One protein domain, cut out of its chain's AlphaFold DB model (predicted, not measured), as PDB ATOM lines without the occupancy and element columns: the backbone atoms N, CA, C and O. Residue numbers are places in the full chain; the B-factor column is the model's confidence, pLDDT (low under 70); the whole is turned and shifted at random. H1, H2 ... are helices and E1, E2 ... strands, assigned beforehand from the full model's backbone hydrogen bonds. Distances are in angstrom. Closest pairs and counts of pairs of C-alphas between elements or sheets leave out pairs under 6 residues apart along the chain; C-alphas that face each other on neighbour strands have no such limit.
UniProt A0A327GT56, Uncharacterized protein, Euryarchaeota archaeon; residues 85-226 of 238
ATOM      1  N   ARG A  85     118.341  94.091 134.210       92.31
ATOM      2  CA  ARG A  85     117.363  93.105 134.673       92.31
ATOM      3  C   ARG A  85     115.941  93.410 134.212       92.31
ATOM      4  O   ARG A  85     115.203  92.483 133.878       92.31
ATOM      5  N   SER A  86     115.536  94.676 134.267       93.50
ATOM      6  CA  SER A  86     114.190  95.122 133.899       93.50
ATOM      7  C   SER A  86     114.171  96.591 133.498       93.50
ATOM      8  O   SER A  86     115.000  97.381 133.949       93.50
ATOM      9  N   ILE A  87     113.196  96.958 132.670       95.25
ATOM     10  CA  ILE A  87     112.948  98.336 132.242       95.25
ATOM     11  C   ILE A  87     111.515  98.696 132.617       95.25
ATOM     12  O   ILE A  87     110.594  97.915 132.384       95.25
ATOM     13  N   HIS A  88     111.335  99.871 133.206       95.81
ATOM     14  CA  HIS A  88     110.044 100.406 133.614       95.81
ATOM     15  C   HIS A  88     109.861 101.789 133.002       95.81
ATOM     16  O   HIS A  88     110.746 102.641 133.108       95.81
ATOM     17  N   VAL A  89     108.705 102.009 132.393       97.06
ATOM     18  CA  VAL A  89     108.314 103.273 131.780       97.06
ATOM     19  C   VAL A  89     107.055 103.757 132.480       97.06
ATOM     20  O   VAL A  89     106.109 102.994 132.660       97.06
ATOM     21  N   LYS A  90     107.059 105.021 132.899       96.88
ATOM     22  CA  LYS A  90     105.921 105.669 133.544       96.88
ATOM     23  C   LYS A  90     105.693 107.044 132.944       96.88
ATOM     24  O   LYS A  90     106.608 107.873 132.915       96.88
ATOM     25  N   VAL A  91     104.458 107.306 132.544       96.50
ATOM     26  CA  VAL A  91     104.006 108.604 132.043       96.50
ATOM     27  C   VAL A  91     102.807 109.055 132.861       96.50
ATOM     28  O   VAL A  91     101.946 108.254 133.216       96.50
ATOM     29  N   ILE A  92     102.776 110.341 133.197       94.69
ATOM     30  CA  ILE A  92     101.609 110.978 133.803       94.69
ATOM     31  C   ILE A  92     101.027 111.894 132.735       94.69
ATOM     32  O   ILE A  92     101.694 112.837 132.315       94.69
ATOM     33  N   ALA A  93      99.816 111.576 132.303       94.06
ATOM     34  CA  ALA A  93      99.025 112.357 131.372       94.06
ATOM     35  C   ALA A  93      98.027 113.225 132.150       94.06
ATOM     36  O   ALA A  93      97.383 112.772 133.104       94.06
ATOM     37  N   SER A  94      97.916 114.482 131.742       91.88
ATOM     38  CA  SER A  94      96.895 115.414 132.204       91.88
ATOM     39  C   SER A  94      95.527 115.062 131.610       91.88
ATOM     40  O   SER A  94      95.416 114.252 130.693       91.88
ATOM     41  N   ALA A  95      94.467 115.701 132.102       90.50
ATOM     42  CA  ALA A  95      93.118 115.555 131.550       90.50
ATOM     43  C   ALA A  95      92.977 116.077 130.103       90.50
ATOM     44  O   ALA A  95      92.001 115.746 129.438       90.50
ATOM     45  N   ILE A  96      93.920 116.906 129.643       92.19
ATOM     46  CA  ILE A  96      93.941 117.501 128.295       92.19
ATOM     47  C   ILE A  96      94.761 116.641 127.317       92.19
ATOM     48  O   ILE A  96      94.612 116.778 126.106       92.19
ATOM     49  N   ASP A  97      95.625 115.762 127.827       93.19
ATOM     50  CA  ASP A  97      96.515 114.959 126.994       93.19
ATOM     51  C   ASP A  97      95.769 113.776 126.361       93.19
ATOM     52  O   ASP A  97      94.898 113.159 126.980       93.19
ATOM     53  N   ASP A  98      96.163 113.413 125.141       94.75
ATOM     54  CA  ASP A  98      95.652 112.223 124.466       94.75
ATOM     55  C   ASP A  98      96.300 110.956 125.050       94.75
ATOM     56  O   ASP A  98      97.458 110.614 124.781       94.75
ATOM     57  N   VAL A  99      95.534 110.258 125.887       95.38
ATOM     58  CA  VAL A  99      95.964 109.035 126.574       95.38
ATOM     59  C   VAL A  99      96.222 107.894 125.589       95.38
ATOM     60  O   VAL A  99      97.139 107.105 125.817       95.38
ATOM     61  N   GLU A 100      95.454 107.787 124.506       94.88
ATOM     62  CA  GLU A 100      95.584 106.701 123.526       94.88
ATOM     63  C   GLU A 100      96.862 106.862 122.703       94.88
ATOM     64  O   GLU A 100      97.619 105.900 122.525       94.88
ATOM     65  N   LEU A 101      97.157 108.095 122.285       95.69
ATOM     66  CA  LEU A 101      98.384 108.429 121.570       95.69
ATOM     67  C   LEU A 101      99.630 108.150 122.423       95.69
ATOM     68  O   LEU A 101     100.573 107.498 121.967       95.69
ATOM     69  N   ILE A 102      99.620 108.585 123.687       96.19
ATOM     70  CA  ILE A 102     100.732 108.338 124.614       96.19
ATOM     71  C   ILE A 102     100.881 106.837 124.888       96.19
ATOM     72  O   ILE A 102     102.002 106.326 124.898       96.19
ATOM     73  N   SER A 103      99.776 106.112 125.079       95.50
ATOM     74  CA  SER A 103      99.807 104.664 125.331       95.50
ATOM     75  C   SER A 103     100.393 103.912 124.135       95.50
ATOM     76  O   SER A 103     101.263 103.062 124.309       95.50
ATOM     77  N   SER A 104     100.007 104.300 122.918       94.94
ATOM     78  CA  SER A 104     100.559 103.757 121.674       94.94
ATOM     79  C   SER A 104     102.069 103.999 121.564       94.94
ATOM     80  O   SER A 104     102.818 103.084 121.222       94.94
ATOM     81  N   ALA A 105     102.545 105.198 121.919       95.31
ATOM     82  CA  ALA A 105     103.976 105.504 121.945       95.31
ATOM     83  C   ALA A 105     104.741 104.644 122.974       95.31
ATOM     84  O   ALA A 105     105.818 104.127 122.672       95.31
ATOM     85  N   VAL A 106     104.174 104.424 124.168       95.62
ATOM     86  CA  VAL A 106     104.773 103.545 125.191       95.62
ATOM     87  C   VAL A 106     104.815 102.087 124.722       95.62
ATOM     88  O   VAL A 106     105.856 101.440 124.865       95.62
ATOM     89  N   SER A 107     103.744 101.572 124.111       94.56
ATOM     90  CA  SER A 107     103.729 100.224 123.524       94.56
ATOM     91  C   SER A 107     104.758 100.074 122.404       94.56
ATOM     92  O   SER A 107     105.437  99.051 122.337       94.56
ATOM     93  N   ASN A 108     104.939 101.097 121.564       93.75
ATOM     94  CA  ASN A 108     105.954 101.091 120.508       93.75
ATOM     95  C   ASN A 108     107.383 101.046 121.071       93.75
ATOM     96  O   ASN A 108     108.218 100.316 120.540       93.75
ATOM     97  N   LEU A 109     107.657 101.772 122.162       93.44
ATOM     98  CA  LEU A 109     108.954 101.712 122.842       93.44
ATOM     99  C   LEU A 109     109.211 100.337 123.466       93.44
ATOM    100  O   LEU A 109     110.342  99.855 123.429       93.44
ATOM    101  N   LEU A 110     108.185  99.727 124.069       91.94
ATOM    102  CA  LEU A 110     108.295  98.426 124.719       91.94
ATOM    103  C   LEU A 110     108.297  97.284 123.690       91.94
ATOM    104  O   LEU A 110     109.336  96.742 123.323       91.94
ATOM    105  N   HIS A 111     107.107  96.872 123.284       84.69
ATOM    106  CA  HIS A 111     106.806  95.882 122.256       84.69
ATOM    107  C   HIS A 111     105.288  95.916 122.042       84.69
ATOM    108  O   HIS A 111     104.537  96.253 122.957       84.69
ATOM    109  N   LYS A 112     104.814  95.540 120.848       79.12
ATOM    110  CA  LYS A 112     103.384  95.635 120.496       79.12
ATOM    111  C   LYS A 112     102.454  94.851 121.431       79.12
ATOM    112  O   LYS A 112     101.309  95.244 121.598       79.12
ATOM    113  N   GLU A 113     102.948  93.775 122.038       80.88
ATOM    114  CA  GLU A 113     102.191  92.919 122.965       80.88
ATOM    115  C   GLU A 113     102.430  93.264 124.446       80.88
ATOM    116  O   GLU A 113     102.080  92.482 125.327       80.88
ATOM    117  N   ALA A 114     103.055  94.409 124.744       83.56
ATOM    118  CA  ALA A 114     103.273  94.832 126.122       83.56
ATOM    119  C   ALA A 114     101.937  95.107 126.822       83.56
ATOM    120  O   ALA A 114     101.153  95.942 126.370       83.56
ATOM    121  N   GLU A 115     101.721  94.473 127.971       88.38
ATOM    122  CA  GLU A 115     100.633  94.845 128.873       88.38
ATOM    123  C   GLU A 115     100.935  96.218 129.495       88.38
ATOM    124  O   GLU A 115     101.981  96.414 130.127       88.38
ATOM    125  N   LEU A 116     100.021  97.173 129.295       94.19
ATOM    126  CA  LEU A 116     100.067  98.499 129.906       94.19
ATOM    127  C   LEU A 116      99.019  98.608 131.012       94.19
ATOM    128  O   LEU A 116      97.860  98.237 130.829       94.19
ATOM    129  N   GLU A 117      99.421  99.180 132.141       96.19
ATOM    130  CA  GLU A 117      98.532  99.515 133.246       96.19
ATOM    131  C   GLU A 117      98.160 101.000 133.160       96.19
ATOM    132  O   GLU A 117      99.027 101.877 133.208       96.19
ATOM    133  N   ILE A 118      96.864 101.288 133.008       96.44
ATOM    134  CA  ILE A 118      96.335 102.651 132.900       96.44
ATOM    135  C   ILE A 118      95.446 102.930 134.111       96.44
ATOM    136  O   ILE A 118      94.337 102.410 134.218       96.44
ATOM    137  N   THR A 119      95.912 103.807 134.996       96.69
ATOM    138  CA  THR A 119      95.236 104.122 136.259       96.69
ATOM    139  C   THR A 119      94.877 105.601 136.328       96.69
ATOM    140  O   THR A 119      95.741 106.477 136.249       96.69
ATOM    141  N   ARG A 120      93.588 105.908 136.514       95.38
ATOM    142  CA  ARG A 120      93.096 107.282 136.708       95.38
ATOM    143  C   ARG A 120      93.116 107.645 138.189       95.38
ATOM    144  O   ARG A 120      92.601 106.908 139.022       95.38
ATOM    145  N   SER A 121      93.695 108.793 138.522       94.50
ATOM    146  CA  SER A 121      93.808 109.274 139.902       94.50
ATOM    147  C   SER A 121      93.695 110.797 139.973       94.50
ATOM    148  O   SER A 121      93.698 111.492 138.956       94.50
ATOM    149  N   LYS A 122      93.575 111.336 141.187       93.44
ATOM    150  CA  LYS A 122      93.727 112.774 141.426       93.44
ATOM    151  C   LYS A 122      95.193 113.074 141.725       93.44
ATOM    152  O   LYS A 122      95.855 112.321 142.435       93.44
ATOM    153  N   SER A 123      95.694 114.165 141.168       90.00
ATOM    154  CA  SER A 123      97.003 114.720 141.499       90.00
ATOM    155  C   SER A 123      97.000 115.323 142.899       90.00
ATOM    156  O   SER A 123      95.947 115.506 143.512       90.00
ATOM    157  N   TYR A 124      98.188 115.669 143.393       88.44
ATOM    158  CA  TYR A 124      98.353 116.307 144.699       88.44
ATOM    159  C   TYR A 124      97.509 117.588 144.845       88.44
ATOM    160  O   TYR A 124      96.958 117.850 145.908       88.44
ATOM    161  N   HIS A 125      97.323 118.339 143.754       91.12
ATOM    162  CA  HIS A 125      96.492 119.548 143.718       91.12
ATOM    163  C   HIS A 125      95.041 119.284 143.269       91.12
ATOM    164  O   HIS A 125      94.330 120.205 142.883       91.12
ATOM    165  N   GLY A 126      94.591 118.026 143.279       92.12
ATOM    166  CA  GLY A 126      93.207 117.637 142.994       92.12
ATOM    167  C   GLY A 126      92.840 117.504 141.513       92.12
ATOM    168  O   GLY A 126      91.789 116.939 141.210       92.12
ATOM    169  N   ALA A 127      93.698 117.949 140.588       92.00
ATOM    170  CA  ALA A 127      93.467 117.795 139.151       92.00
ATOM    171  C   ALA A 127      93.454 116.313 138.745       92.00
ATOM    172  O   ALA A 127      94.275 115.536 139.238       92.00
ATOM    173  N   MET A 128      92.547 115.925 137.847       93.81
ATOM    174  CA  MET A 128      92.506 114.572 137.284       93.81
ATOM    175  C   MET A 128      93.765 114.297 136.460       93.81
ATOM    176  O   MET A 128      94.154 115.109 135.624       93.81
ATOM    177  N   GLN A 129      94.383 113.143 136.698       94.81
ATOM    178  CA  GLN A 129      95.553 112.669 135.969       94.81
ATOM    179  C   GLN A 129      95.412 111.177 135.664       94.81
ATOM    180  O   GLN A 129      94.859 110.404 136.453       94.81
ATOM    181  N   THR A 130      95.955 110.763 134.530       96.06
ATOM    182  CA  THR A 130      96.027 109.360 134.130       96.06
ATOM    183  C   THR A 130      97.480 108.924 134.173       96.06
ATOM    184  O   THR A 130      98.351 109.558 133.589       96.06
ATOM    185  N   THR A 131      97.763 107.860 134.909       96.69
ATOM    186  CA  THR A 131      99.089 107.253 134.973       96.69
ATOM    187  C   THR A 131      99.122 106.063 134.030       96.69
ATOM    188  O   THR A 131      98.290 105.171 134.156       96.69
ATOM    189  N   ILE A 132     100.072 106.074 133.100       97.06
ATOM    190  CA  ILE A 132     100.331 104.988 132.156       97.06
ATOM    191  C   ILE A 132     101.653 104.350 132.569       97.06
ATOM    192  O   ILE A 132     102.687 105.026 132.615       97.06
ATOM    193  N   GLU A 133     101.621 103.062 132.887       96.94
ATOM    194  CA  GLU A 133     102.785 102.288 133.300       96.94
ATOM    195  C   GLU A 133     102.973 101.069 132.402       96.94
ATOM    196  O   GLU A 133     102.028 100.365 132.057       96.94
ATOM    197  N   GLY A 134     104.223 100.815 132.028       95.69
ATOM    198  CA  GLY A 134     104.613  99.641 131.261       95.69
ATOM    199  C   GLY A 134     105.957  99.112 131.739       95.69
ATOM    200  O   GLY A 134     106.820  99.868 132.200       95.69
ATOM    201  N   SER A 135     106.155  97.796 131.658       94.62
ATOM    202  CA  SER A 135     107.422  97.187 132.068       94.62
ATOM    203  C   SER A 135     107.838  96.014 131.190       94.62
ATOM    204  O   SER A 135     107.014  95.213 130.763       94.62
ATOM    205  N   ALA A 136     109.144  95.889 130.971       94.06
ATOM    206  CA  ALA A 136     109.770  94.749 130.320       94.06
ATOM    207  C   ALA A 136     110.656  94.017 131.337       94.06
ATOM    208  O   ALA A 136     111.590  94.593 131.900       94.06
ATOM    209  N   LYS A 137     110.345  92.739 131.592       91.88
ATOM    210  CA  LYS A 137     111.058  91.893 132.573       91.88
ATOM    211  C   LYS A 137     111.754  90.689 131.940       91.88
ATOM    212  O   LYS A 137     112.705  90.157 132.519       91.88
ATOM    213  N   ARG A 138     111.275  90.204 130.787       90.25
ATOM    214  CA  ARG A 138     111.898  89.067 130.100       90.25
ATOM    215  C   ARG A 138     113.146  89.559 129.378       90.25
ATOM    216  O   ARG A 138     113.140  90.633 128.786       90.25
ATOM    217  N   ARG A 139     114.203  88.745 129.378       88.25
ATOM    218  CA  ARG A 139     115.494  89.100 128.762       88.25
ATOM    219  C   ARG A 139     115.363  89.511 127.293       88.25
ATOM    220  O   ARG A 139     116.010  90.463 126.871       88.25
ATOM    221  N   ARG A 140     114.506  88.818 126.532       89.00
ATOM    222  CA  ARG A 140     114.245  89.124 125.115       89.00
ATOM    223  C   ARG A 140     113.623  90.518 124.940       89.00
ATOM    224  O   ARG A 140     114.086  91.278 124.099       89.00
ATOM    225  N   ASP A 141     112.653  90.860 125.789       90.88
ATOM    226  CA  ASP A 141     111.912  92.119 125.708       90.88
ATOM    227  C   ASP A 141     112.835  93.270 126.134       90.88
ATOM    228  O   ASP A 141     112.933  94.271 125.442       90.88
ATOM    229  N   VAL A 142     113.612  93.097 127.211       91.88
ATOM    230  CA  VAL A 142     114.610  94.090 127.660       91.88
ATOM    231  C   VAL A 142     115.627  94.400 126.560       91.88
ATOM    232  O   VAL A 142     115.949  95.565 126.337       91.88
ATOM    233  N   LYS A 143     116.110  93.375 125.847       88.94
ATOM    234  CA  LYS A 143     117.035  93.555 124.722       88.94
ATOM    235  C   LYS A 143     116.382  94.298 123.557       88.94
ATOM    236  O   LYS A 143     116.999  95.198 123.000       88.94
ATOM    237  N   GLN A 144     115.148  93.945 123.211       89.94
ATOM    238  CA  GLN A 144     114.395  94.642 122.171       89.94
ATOM    239  C   GLN A 144     114.208  96.123 122.520       89.94
ATOM    240  O   GLN A 144     114.518  96.981 121.705       89.94
ATOM    241  N   VAL A 145     113.792  96.419 123.752       92.19
ATOM    242  CA  VAL A 145     113.615  97.795 124.226       92.19
ATOM    243  C   VAL A 145     114.925  98.565 124.196       92.19
ATOM    244  O   VAL A 145     114.942  99.686 123.709       92.19
ATOM    245  N   ALA A 146     116.028  97.977 124.667       90.06
ATOM    246  CA  ALA A 146     117.342  98.619 124.628       90.06
ATOM    247  C   ALA A 146     117.783  98.961 123.192       90.06
ATOM    248  O   ALA A 146     118.361 100.021 122.973       90.06
ATOM    249  N   ASN A 147     117.450  98.109 122.220       89.19
ATOM    250  CA  ASN A 147     117.742  98.335 120.804       89.19
ATOM    251  C   ASN A 147     116.847  99.399 120.147       89.19
ATOM    252  O   ASN A 147     117.216  99.919 119.099       89.19
ATOM    253  N   ASN A 148     115.690  99.723 120.734       90.69
ATOM    254  CA  ASN A 148     114.809 100.778 120.224       90.69
ATOM    255  C   ASN A 148     115.360 102.187 120.509       90.69
ATOM    256  O   ASN A 148     114.913 103.153 119.896       90.69
ATOM    257  N   PHE A 149     116.310 102.326 121.440       91.19
ATOM    258  CA  PHE A 149     116.961 103.604 121.717       91.19
ATOM    259  C   PHE A 149     118.020 103.917 120.649       91.19
ATOM    260  O   PHE A 149     118.817 103.042 120.298       91.19
ATOM    261  N   PRO A 150     118.095 105.171 120.164       91.19
ATOM    262  CA  PRO A 150     119.159 105.579 119.263       91.19
ATOM    263  C   PRO A 150     120.499 105.572 120.004       91.19
ATOM    264  O   PRO A 150     120.583 105.784 121.209       91.19
ATOM    265  N   ARG A 151     121.594 105.358 119.284       87.56
ATOM    266  CA  ARG A 151     122.912 105.203 119.924       87.56
ATOM    267  C   ARG A 151     123.481 106.505 120.451       87.56
ATOM    268  O   ARG A 151     124.117 106.515 121.502       87.56
ATOM    269  N   SER A 152     123.206 107.600 119.745       89.44
ATOM    270  CA  SER A 152     123.532 108.956 120.188       89.44
ATOM    271  C   SER A 152     122.970 109.235 121.582       89.44
ATOM    272  O   SER A 152     123.653 109.839 122.401       89.44
ATOM    273  N   PHE A 153     121.789 108.694 121.898       90.88
ATOM    274  CA  PHE A 153     121.180 108.826 123.216       90.88
ATOM    275  C   PHE A 153     122.022 108.191 124.327       90.88
ATOM    276  O   PHE A 153     122.127 108.763 125.410       90.88
ATOM    277  N   PHE A 154     122.645 107.034 124.087       89.69
ATOM    278  CA  PHE A 154     123.499 106.401 125.094       89.69
ATOM    279  C   PHE A 154     124.795 107.178 125.322       89.69
ATOM    280  O   PHE A 154     125.207 107.324 126.471       89.69
ATOM    281  N   ASN A 155     125.384 107.744 124.266       88.94
ATOM    282  CA  ASN A 155     126.538 108.639 124.398       88.94
ATOM    283  C   ASN A 155     126.175 109.888 125.208       88.94
ATOM    284  O   ASN A 155     126.885 110.245 126.150       88.94
ATOM    285  N   ASP A 156     125.032 110.505 124.907       88.88
ATOM    286  CA  ASP A 156     124.521 111.637 125.677       88.88
ATOM    287  C   ASP A 156     124.290 111.251 127.142       88.88
ATOM    288  O   ASP A 156     124.609 112.025 128.041       88.88
ATOM    289  N   LEU A 157     123.765 110.054 127.414       89.62
ATOM    290  CA  LEU A 157     123.499 109.593 128.774       89.62
ATOM    291  C   LEU A 157     124.783 109.361 129.585       89.62
ATOM    292  O   LEU A 157     124.809 109.704 130.766       89.62
ATOM    293  N   ILE A 158     125.834 108.820 128.960       89.06
ATOM    294  CA  ILE A 158     127.152 108.634 129.588       89.06
ATOM    295  C   ILE A 158     127.784 109.997 129.908       89.06
ATOM    296  O   ILE A 158     128.276 110.198 131.017       89.06
ATOM    297  N   ASN A 159     127.713 110.951 128.974       86.50
ATOM    298  CA  ASN A 159     128.293 112.287 129.136       86.50
ATOM    299  C   ASN A 159     127.532 113.159 130.155       86.50
ATOM    300  O   ASN A 159     128.122 114.026 130.795       86.50
ATOM    301  N   ASN A 160     126.226 112.935 130.335       82.94
ATOM    302  CA  ASN A 160     125.369 113.702 131.247       82.94
ATOM    303  C   ASN A 160     125.340 113.127 132.679       82.94
ATOM    304  O   ASN A 160     124.258 112.824 133.201       82.94
ATOM    305  N   GLU A 161     126.518 113.014 133.305       80.31
ATOM    306  CA  GLU A 161     126.707 112.653 134.722       80.31
ATOM    307  C   GLU A 161     125.944 111.376 135.133       80.31
ATOM    308  O   GLU A 161     125.060 111.399 135.995       80.31
ATOM    309  N   LEU A 162     126.280 110.244 134.504       87.69
ATOM    310  CA  LEU A 162     125.631 108.946 134.725       87.69
ATOM    311  C   LEU A 162     125.534 108.549 136.211       87.69
ATOM    312  O   LEU A 162     124.512 108.016 136.638       87.69
ATOM    313  N   GLU A 163     126.562 108.856 137.003       86.62
ATOM    314  CA  GLU A 163     126.632 108.564 138.439       86.62
ATOM    315  C   GLU A 163     125.462 109.174 139.225       86.62
ATOM    316  O   GLU A 163     124.817 108.481 140.003       86.62
ATOM    317  N   ARG A 164     125.085 110.428 138.941       89.31
ATOM    318  CA  ARG A 164     123.966 111.109 139.626       89.31
ATOM    319  C   ARG A 164     122.593 110.545 139.263       89.31
ATOM    320  O   ARG A 164     121.589 110.895 139.881       89.31
ATOM    321  N   ARG A 165     122.525 109.739 138.206       89.81
ATOM    322  CA  ARG A 165     121.290 109.134 137.694       89.81
ATOM    323  C   ARG A 165     121.084 107.718 138.210       89.81
ATOM    324  O   ARG A 165     119.995 107.175 138.008       89.81
ATOM    325  N   ILE A 166     122.099 107.122 138.828       92.38
ATOM    326  CA  ILE A 166     122.008 105.810 139.453       92.38
ATOM    327  C   ILE A 166     121.615 106.009 140.915       92.38
ATOM    328  O   ILE A 166     122.239 106.767 141.644       92.38
ATOM    329  N   ASP A 167     120.541 105.342 141.313       91.81
ATOM    330  CA  ASP A 167     120.052 105.322 142.689       91.81
ATOM    331  C   ASP A 167     120.692 104.167 143.480       91.81
ATOM    332  O   ASP A 167     121.119 103.166 142.892       91.81
ATOM    333  N   ASP A 168     120.653 104.238 144.811       88.81
ATOM    334  CA  ASP A 168     121.187 103.216 145.728       88.81
ATOM    335  C   ASP A 168     120.554 101.836 145.483       88.81
ATOM    336  O   ASP A 168     121.169 100.781 145.648       88.81
ATOM    337  N   SER A 169     119.309 101.833 144.994       90.25
ATOM    338  CA  SER A 169     118.575 100.630 144.585       90.25
ATOM    339  C   SER A 169     119.037 100.032 143.242       90.25
ATOM    340  O   SER A 169     118.358  99.153 142.696       90.25
ATOM    341  N   LYS A 170     120.171 100.490 142.691       92.69
ATOM    342  CA  LYS A 170     120.750 100.081 141.397       92.69
ATOM    343  C   LYS A 170     119.817 100.334 140.212       92.69
ATOM    344  O   LYS A 170     119.782  99.564 139.249       92.69
ATOM    345  N   PHE A 171     119.017 101.392 140.290       93.88
ATOM    346  CA  PHE A 171     118.196 101.838 139.172       93.88
ATOM    347  C   PHE A 171     118.873 103.009 138.479       93.88
ATOM    348  O   PHE A 171     119.220 103.986 139.123       93.88
ATOM    349  N   LEU A 172     118.994 102.934 137.161       93.69
ATOM    350  CA  LEU A 172     119.341 104.068 136.320       93.69
ATOM    351  C   LEU A 172     118.065 104.832 135.958       93.69
ATOM    352  O   LEU A 172     117.140 104.264 135.369       93.69
ATOM    353  N   HIS A 173     118.022 106.116 136.304       93.50
ATOM    354  CA  HIS A 173     116.884 107.004 136.102       93.50
ATOM    355  C   HIS A 173     117.171 108.056 135.033       93.50
ATOM    356  O   HIS A 173     118.082 108.877 135.150       93.50
ATOM    357  N   PHE A 174     116.311 108.131 134.023       92.56
ATOM    358  CA  PHE A 174     116.334 109.239 133.076       92.56
ATOM    359  C   PHE A 174     114.929 109.644 132.646       92.56
ATOM    360  O   PHE A 174     113.929 108.972 132.916       92.56
ATOM    361  N   ARG A 175     114.854 110.830 132.047       93.19
ATOM    362  CA  ARG A 175     113.612 111.482 131.647       93.19
ATOM    363  C   ARG A 175     113.704 111.830 130.173       93.19
ATOM    364  O   ARG A 175     114.673 112.476 129.776       93.19
ATOM    365  N   LEU A 176     112.705 111.413 129.404       93.94
ATOM    366  CA  LEU A 176     112.564 111.770 127.995       93.94
ATOM    367  C   LEU A 176     111.558 112.910 127.840       93.94
ATOM    368  O   LEU A 176     110.627 113.028 128.648       93.94
ATOM    369  N   ASP A 177     111.747 113.746 126.821       93.38
ATOM    370  CA  ASP A 177     110.741 114.745 126.448       93.38
ATOM    371  C   ASP A 177     109.518 114.025 125.859       93.38
ATOM    372  O   ASP A 177     109.640 113.260 124.905       93.38
ATOM    373  N   LEU A 178     108.340 114.241 126.452       93.88
ATOM    374  CA  LEU A 178     107.100 113.583 126.036       93.88
ATOM    375  C   LEU A 178     106.680 113.966 124.612       93.88
ATOM    376  O   LEU A 178     106.167 113.121 123.888       93.88
ATOM    377  N   GLN A 179     106.903 115.215 124.202       92.44
ATOM    378  CA  GLN A 179     106.493 115.706 122.885       92.44
ATOM    379  C   GLN A 179     107.344 115.078 121.784       92.44
ATOM    380  O   GLN A 179     106.813 114.649 120.765       92.44
ATOM    381  N   GLU A 180     108.657 114.983 121.998       93.69
ATOM    382  CA  GLU A 180     109.546 114.280 121.069       93.69
ATOM    383  C   GLU A 180     109.291 112.770 121.088       93.69
ATOM    384  O   GLU A 180     109.210 112.150 120.029       93.69
ATOM    385  N   PHE A 181     109.041 112.195 122.267       95.06
ATOM    386  CA  PHE A 181     108.745 110.773 122.412       95.06
ATOM    387  C   PHE A 181     107.502 110.339 121.626       95.06
ATOM    388  O   PHE A 181     107.542 109.331 120.923       95.06
ATOM    389  N   VAL A 182     106.415 111.112 121.693       94.56
ATOM    390  CA  VAL A 182     105.178 110.829 120.945       94.56
ATOM    391  C   VAL A 182     105.391 110.919 119.428       94.56
ATOM    392  O   VAL A 182     104.762 110.176 118.680       94.56
ATOM    393  N   LYS A 183     106.323 111.762 118.961       94.12
ATOM    394  CA  LYS A 183     106.729 111.826 117.544       94.12
ATOM    395  C   LYS A 183     107.629 110.658 117.114       94.12
ATOM    396  O   LYS A 183     107.919 110.536 115.930       94.12
ATOM    397  N   GLY A 184     108.088 109.825 118.051       92.62
ATOM    398  CA  GLY A 184     109.037 108.735 117.807       92.62
ATOM    399  C   GLY A 184     110.507 109.107 118.027       92.62
ATOM    400  O   GLY A 184     111.379 108.257 117.867       92.62
ATOM    401  N   ASN A 185     110.801 110.343 118.441       93.38
ATOM    402  CA  ASN A 185     112.159 110.799 118.726       93.38
ATOM    403  C   ASN A 185     112.500 110.581 120.204       93.38
ATOM    404  O   ASN A 185     111.858 111.122 121.106       93.38
ATOM    405  N   ILE A 186     113.563 109.829 120.481       93.12
ATOM    406  CA  ILE A 186     114.004 109.569 121.854       93.12
ATOM    407  C   ILE A 186     115.108 110.559 122.230       93.12
ATOM    408  O   ILE A 186     116.261 110.410 121.829       93.12
ATOM    409  N   VAL A 187     114.747 111.570 123.022       91.75
ATOM    410  CA  VAL A 187     115.649 112.654 123.437       91.75
ATOM    411  C   VAL A 187     115.553 112.873 124.946       91.75
ATOM    412  O   VAL A 187     114.462 112.865 125.521       91.75
ATOM    413  N   LEU A 188     116.700 113.083 125.600       91.06
ATOM    414  CA  LEU A 188     116.748 113.489 127.006       91.06
ATOM    415  C   LEU A 188     116.120 114.876 127.187       91.06
ATOM    416  O   LEU A 188     116.334 115.778 126.380       91.06
ATOM    417  N   VAL A 189     115.386 115.073 128.283       89.94
ATOM    418  CA  VAL A 189     114.848 116.401 128.621       89.94
ATOM    419  C   VAL A 189     115.998 117.395 128.794       89.94
ATOM    420  O   VAL A 189     116.856 117.212 129.658       89.94
ATOM    421  N   LYS A 190     115.993 118.463 127.988       79.94
ATOM    422  CA  LYS A 190     116.947 119.576 128.081       79.94
ATOM    423  C   LYS A 190     116.329 120.725 128.888       79.94
ATOM    424  O   LYS A 190     115.236 121.192 128.574       79.94
ATOM    425  N   GLY A 191     117.049 121.200 129.906       69.12
ATOM    426  CA  GLY A 191     116.684 122.370 130.718       69.12
ATOM    427  C   GLY A 191     115.742 122.098 131.900       69.12
ATOM    428  O   GLY A 191     115.190 121.014 132.061       69.12
ATOM    429  N   ASN A 192     115.530 123.129 132.725       62.34
ATOM    430  CA  ASN A 192     114.710 123.071 133.949       62.34
ATOM    431  C   ASN A 192     113.205 123.282 133.683       62.34
ATOM    432  O   ASN A 192     112.454 123.710 134.562       62.34
ATOM    433  N   GLY A 193     112.756 123.029 132.452       59.72
ATOM    434  CA  GLY A 193     111.377 123.264 132.042       59.72
ATOM    435  C   GLY A 193     110.390 122.361 132.785       59.72
ATOM    436  O   GLY A 193     110.632 121.171 132.976       59.72
ATOM    437  N   ARG A 194     109.226 122.913 133.142       64.50
ATOM    438  CA  ARG A 194     108.096 122.197 133.767       64.50
ATOM    439  C   ARG A 194     107.332 121.302 132.775       64.50
ATOM    440  O   ARG A 194     106.110 121.220 132.832       64.50
ATOM    441  N   ARG A 195     108.023 120.673 131.824       77.81
ATOM    442  CA  ARG A 195     107.388 119.757 130.869       77.81
ATOM    443  C   ARG A 195     107.111 118.425 131.552       77.81
ATOM    444  O   ARG A 195     107.924 117.981 132.360       77.81
ATOM    445  N   HIS A 196     105.978 117.798 131.240       87.44
ATOM    446  CA  HIS A 196     105.682 116.437 131.683       87.44
ATOM    447  C   HIS A 196     106.625 115.463 130.969       87.44
ATOM    448  O   HIS A 196     106.565 115.366 129.747       87.44
ATOM    449  N   PRO A 197     107.539 114.786 131.687       93.75
ATOM    450  CA  PRO A 197     108.498 113.893 131.065       93.75
ATOM    451  C   PRO A 197     108.020 112.442 131.110       93.75
ATOM    452  O   PRO A 197     107.325 112.027 132.043       93.75
ATOM    453  N   VAL A 198     108.510 111.634 130.178       95.69
ATOM    454  CA  VAL A 198     108.436 110.172 130.288       95.69
ATOM    455  C   VAL A 198     109.529 109.722 131.252       95.69
ATOM    456  O   VAL A 198     110.714 109.961 131.013       95.69
ATOM    457  N   LYS A 199     109.152 109.098 132.370       95.44
ATOM    458  CA  LYS A 199     110.103 108.581 133.362       95.44
ATOM    459  C   LYS A 199     110.486 107.160 132.980       95.44
ATOM    460  O   LYS A 199     109.627 106.281 132.961       95.44
ATOM    461  N   VAL A 200     111.772 106.929 132.744       95.62
ATOM    462  CA  VAL A 200     112.306 105.596 132.457       95.62
ATOM    463  C   VAL A 200     113.253 105.185 133.573       95.62
ATOM    464  O   VAL A 200     114.066 105.980 134.053       95.62
ATOM    465  N   ARG A 201     113.111 103.937 134.018       95.69
ATOM    466  CA  ARG A 201     113.950 103.324 135.046       95.69
ATOM    467  C   ARG A 201     114.457 101.986 134.548       95.69
ATOM    468  O   ARG A 201     113.657 101.124 134.190       95.69
ATOM    469  N   MET A 202     115.766 101.798 134.577       94.88
ATOM    470  CA  MET A 202     116.404 100.540 134.200       94.88
ATOM    471  C   MET A 202     117.067  99.933 135.428       94.88
ATOM    472  O   MET A 202     117.872 100.591 136.077       94.88
ATOM    473  N   LYS A 203     116.710  98.699 135.781       94.56
ATOM    474  CA  LYS A 203     117.334  97.999 136.904       94.56
ATOM    475  C   LYS A 203     118.636  97.359 136.448       94.56
ATOM    476  O   LYS A 203     118.592  96.491 135.579       94.56
ATOM    477  N   ILE A 204     119.749  97.740 137.059       93.25
ATOM    478  CA  ILE A 204     121.069  97.182 136.770       93.25
ATOM    479  C   ILE A 204     121.248  95.879 137.569       93.25
ATOM    480  O   ILE A 204     120.996  95.816 138.775       93.25
ATOM    481  N   GLU A 205     121.651  94.817 136.884       90.69
ATOM    482  CA  GLU A 205     122.102  93.550 137.445       90.69
ATOM    483  C   GLU A 205     123.566  93.718 137.872       90.69
ATOM    484  O   GLU A 205     124.475  93.656 137.054       90.69
ATOM    485  N   SER A 206     123.783  93.985 139.163       87.56
ATOM    486  CA  SER A 206     125.114  94.003 139.785       87.56
ATOM    487  C   SER A 206     125.123  93.058 140.985       87.56
ATOM    488  O   SER A 206     124.234  93.112 141.850       87.56
ATOM    489  N   TYR A 207     126.130  92.190 141.025       85.81
ATOM    490  CA  TYR A 207     126.359  91.240 142.109       85.81
ATOM    491  C   TYR A 207     127.107  91.906 143.277       85.81
ATOM    492  O   TYR A 207     127.679  92.987 143.112       85.81
ATOM    493  N   PRO A 208     127.087  91.319 144.488       85.31
ATOM    494  CA  PRO A 208     127.860  91.836 145.615       85.31
ATOM    495  C   PRO A 208     129.337  92.038 145.238       85.31
ATOM    496  O   PRO A 208     129.948  91.152 144.648       85.31
ATOM    497  N   GLY A 209     129.894  93.210 145.553       83.69
ATOM    498  CA  GLY A 209     131.274  93.584 145.207       83.69
ATOM    499  C   GLY A 209     131.461  94.220 143.824       83.69
ATOM    500  O   GLY A 209     132.553  94.698 143.534       83.69
ATOM    501  N   GLN A 210     130.422  94.274 142.982       85.81
ATOM    502  CA  GLN A 210     130.465  95.005 141.714       85.81
ATOM    503  C   GLN A 210     129.883  96.406 141.859       85.81
ATOM    504  O   GLN A 210     128.753  96.572 142.328       85.81
ATOM    505  N   ASP A 211     130.627  97.391 141.364       87.88
ATOM    506  CA  ASP A 211     130.172  98.771 141.264       87.88
ATOM    507  C   ASP A 211     129.088  98.924 140.166       87.88
ATOM    508  O   ASP A 211     129.355  98.631 138.992       87.88
ATOM    509  N   PRO A 212     127.860  99.365 140.509       87.12
ATOM    510  CA  PRO A 212     126.778  99.552 139.544       87.12
ATOM    511  C   PRO A 212     127.108 100.554 138.434       87.12
ATOM    512  O   PRO A 212     126.635 100.379 137.311       87.12
ATOM    513  N   LEU A 213     127.912 101.584 138.724       88.75
ATOM    514  CA  LEU A 213     128.301 102.596 137.740       88.75
ATOM    515  C   LEU A 213     129.185 101.986 136.648       88.75
ATOM    516  O   LEU A 213     128.944 102.192 135.456       88.75
ATOM    517  N   THR A 214     130.167 101.184 137.046       88.50
ATOM    518  CA  THR A 214     131.054 100.466 136.129       88.50
ATOM    519  C   THR A 214     130.271  99.508 135.226       88.50
ATOM    520  O   THR A 214     130.459  99.511 134.007       88.50
ATOM    521  N   GLU A 215     129.347  98.724 135.786       89.06
ATOM    522  CA  GLU A 215     128.528  97.778 135.012       89.06
ATOM    523  C   GLU A 215     127.520  98.476 134.084       89.06
ATOM    524  O   GLU A 215     127.290  98.024 132.957       89.06
ATOM    525  N   ALA A 216     126.963  99.616 134.504       88.50
ATOM    526  CA  ALA A 216     126.133 100.451 133.641       88.50
ATOM    527  C   ALA A 216     126.949 101.034 132.478       88.50
ATOM    528  O   ALA A 216     126.524 100.962 131.328       88.50
ATOM    529  N   THR A 217     128.144 101.562 132.750       89.88
ATOM    530  CA  THR A 217     128.997 102.198 131.733       89.88
ATOM    531  C   THR A 217     129.453 101.198 130.670       89.88
ATOM    532  O   THR A 217     129.365 101.483 129.473       89.88
ATOM    533  N   LYS A 218     129.877  99.994 131.078       89.56
ATOM    534  CA  LYS A 218     130.224  98.899 130.151       89.56
ATOM    535  C   LYS A 218     129.055  98.532 129.241       89.56
ATOM    536  O   LYS A 218     129.228  98.332 128.043       89.56
ATOM    537  N   PHE A 219     127.854  98.467 129.801       88.38
ATOM    538  CA  PHE A 219     126.664  98.125 129.037       88.38
ATOM    539  C   PHE A 219     126.260  99.218 128.049       88.38
ATOM    540  O   PHE A 219     126.037  98.933 126.875       88.38
ATOM    541  N   LEU A 220     126.213 100.474 128.497       89.31
ATOM    542  CA  LEU A 220     125.833 101.604 127.649       89.31
ATOM    543  C   LEU A 220     126.846 101.829 126.516       89.31
ATOM    544  O   LEU A 220     126.442 102.050 125.376       89.31
ATOM    545  N   SER A 221     128.147 101.696 126.792       88.06
ATOM    546  CA  SER A 221     129.191 101.752 125.753       88.06
ATOM    547  C   SER A 221     129.083 100.592 124.756       88.06
ATOM    548  O   SER A 221     129.243 100.790 123.548       88.06
ATOM    549  N   GLY A 222     128.712  99.398 125.230       87.25
ATOM    550  CA  GLY A 222     128.396  98.251 124.382       87.25
ATOM    551  C   GLY A 222     127.210  98.493 123.444       87.25
ATOM    552  O   GLY A 222     127.243  98.037 122.303       87.25
ATOM    553  N   LEU A 223     126.183  99.234 123.875       85.62
ATOM    554  CA  LEU A 223     125.049  99.617 123.019       85.62
ATOM    555  C   LEU A 223     125.397 100.744 122.039       85.62
ATOM    556  O   LEU A 223     124.932 100.733 120.900       85.62
ATOM    557  N   ALA A 224     126.241 101.693 122.447       84.81
ATOM    558  CA  ALA A 224     126.673 102.786 121.581       84.81
ATOM    559  C   ALA A 224     127.512 102.300 120.379       84.81
ATOM    560  O   ALA A 224     127.412 102.860 119.286       84.81
ATOM    561  N   THR A 225     128.300 101.235 120.561       81.00
ATOM    562  CA  THR A 225     129.334 100.800 119.599       81.00
ATOM    563  C   THR A 225     128.852  99.782 118.552       81.00
ATOM    564  O   THR A 225     129.550  99.550 117.574       81.00
ATOM    565  N   GLN A 226     127.679  99.156 118.707       64.19
ATOM    566  CA  GLN A 226     127.226  98.023 117.869       64.19
ATOM    567  C   GLN A 226     126.911  98.385 116.403       64.19
ATOM    568  O   GLN A 226     125.761  98.312 116.014       64.19
TER     569      GLN A 226
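This is residues 85 to 226 of the 238 residues of an uncharacterized protein of Euryarchaeota archaeon (UniProt A0A327GT56). One twisted sheet of five strands makes a wall, with H1, H2 and H5 packed over one face and the other face largely bare. H6 and H3 pack together as a pair of helices near the E4 and E5 end of the sheet, and short H4 only grazes it. The printed part has 142 residues, with six named helices and five named strands in the order E1 H1 E2 E3 H2 H3 H4 E4 H5 E5 H6. The sheet's order is E2 E3 E1 E5 E4, antiparallel throughout, and the class is mixed, helices and strands. The whole is compact, with a radius of gyration of the C-alphas of 15.4 A and spans of 44 by 34 by 29 A.

The strands are E1, residues 85 to 94, 30.4 A long from C-alpha 85 at (117.363, 93.105, 134.673); E2, 116 to 122; E3, 128 to 136, 27.2 A; E4, 171 to 177; and E5, 197 to 204, 21.7 A. The helices are H1, residues 99 to 110, 16.4 A; H2, 139 to 148; H3, 151 to 159; H4, 162 to 165; H5, 178 to 182; and H6, 212 to 225, 20.1 A, ending with C-alpha 225 at (129.334, 100.800, 119.599).

Inner strand E1 has N 91 and O 132 of E3 within hydrogen-bond range at 2.9 A, and N 88 and O 201 of E5 at 2.8 A. Edge strand E2 forms a hairpin with E3, with N 119 and O 131 at 2.9 A. At the other edge, E4 is the neighbour of E5, with N 172 and O 202 at 2.8 A. E1, H1 and E2 form a split strand-helix-strand unit, two strands running the same way with E3 between them, and its crossover is right-handed. H1, H2 and H6 on one face of the sheet make two layers, helices over strands. H1 has a height over the sheet of 9.0 A and runs along the strands, at 13 degrees to E3 on the local plane. H1 touches H2 with residues 109 to 110 alone, the closest C-alphas being those of Leu 110 and Val 145, 5.4 A. H5 lies on the same face as H1. H3 touches H6, the closest C-alphas being those of Arg 151 and Ala 224, 4.8 A, at a shallow tilt of 33 degrees, only just short of steep, opposite ways. H1 and H6 are apart. Every O i to N i+4 pair is within hydrogen-bond range in H1, H2, H3, H5 and H6; H4 is too short for one.

The two C-alphas farthest apart, those of Ile 96 and Gly 209, are 47.5 A apart. The printed part has no cut. The link from H5 to E5, residues 183 to 196, is long. The mean pLDDT of the printed part is 90.3; residues 191 to 194 and residue 226 are under 70.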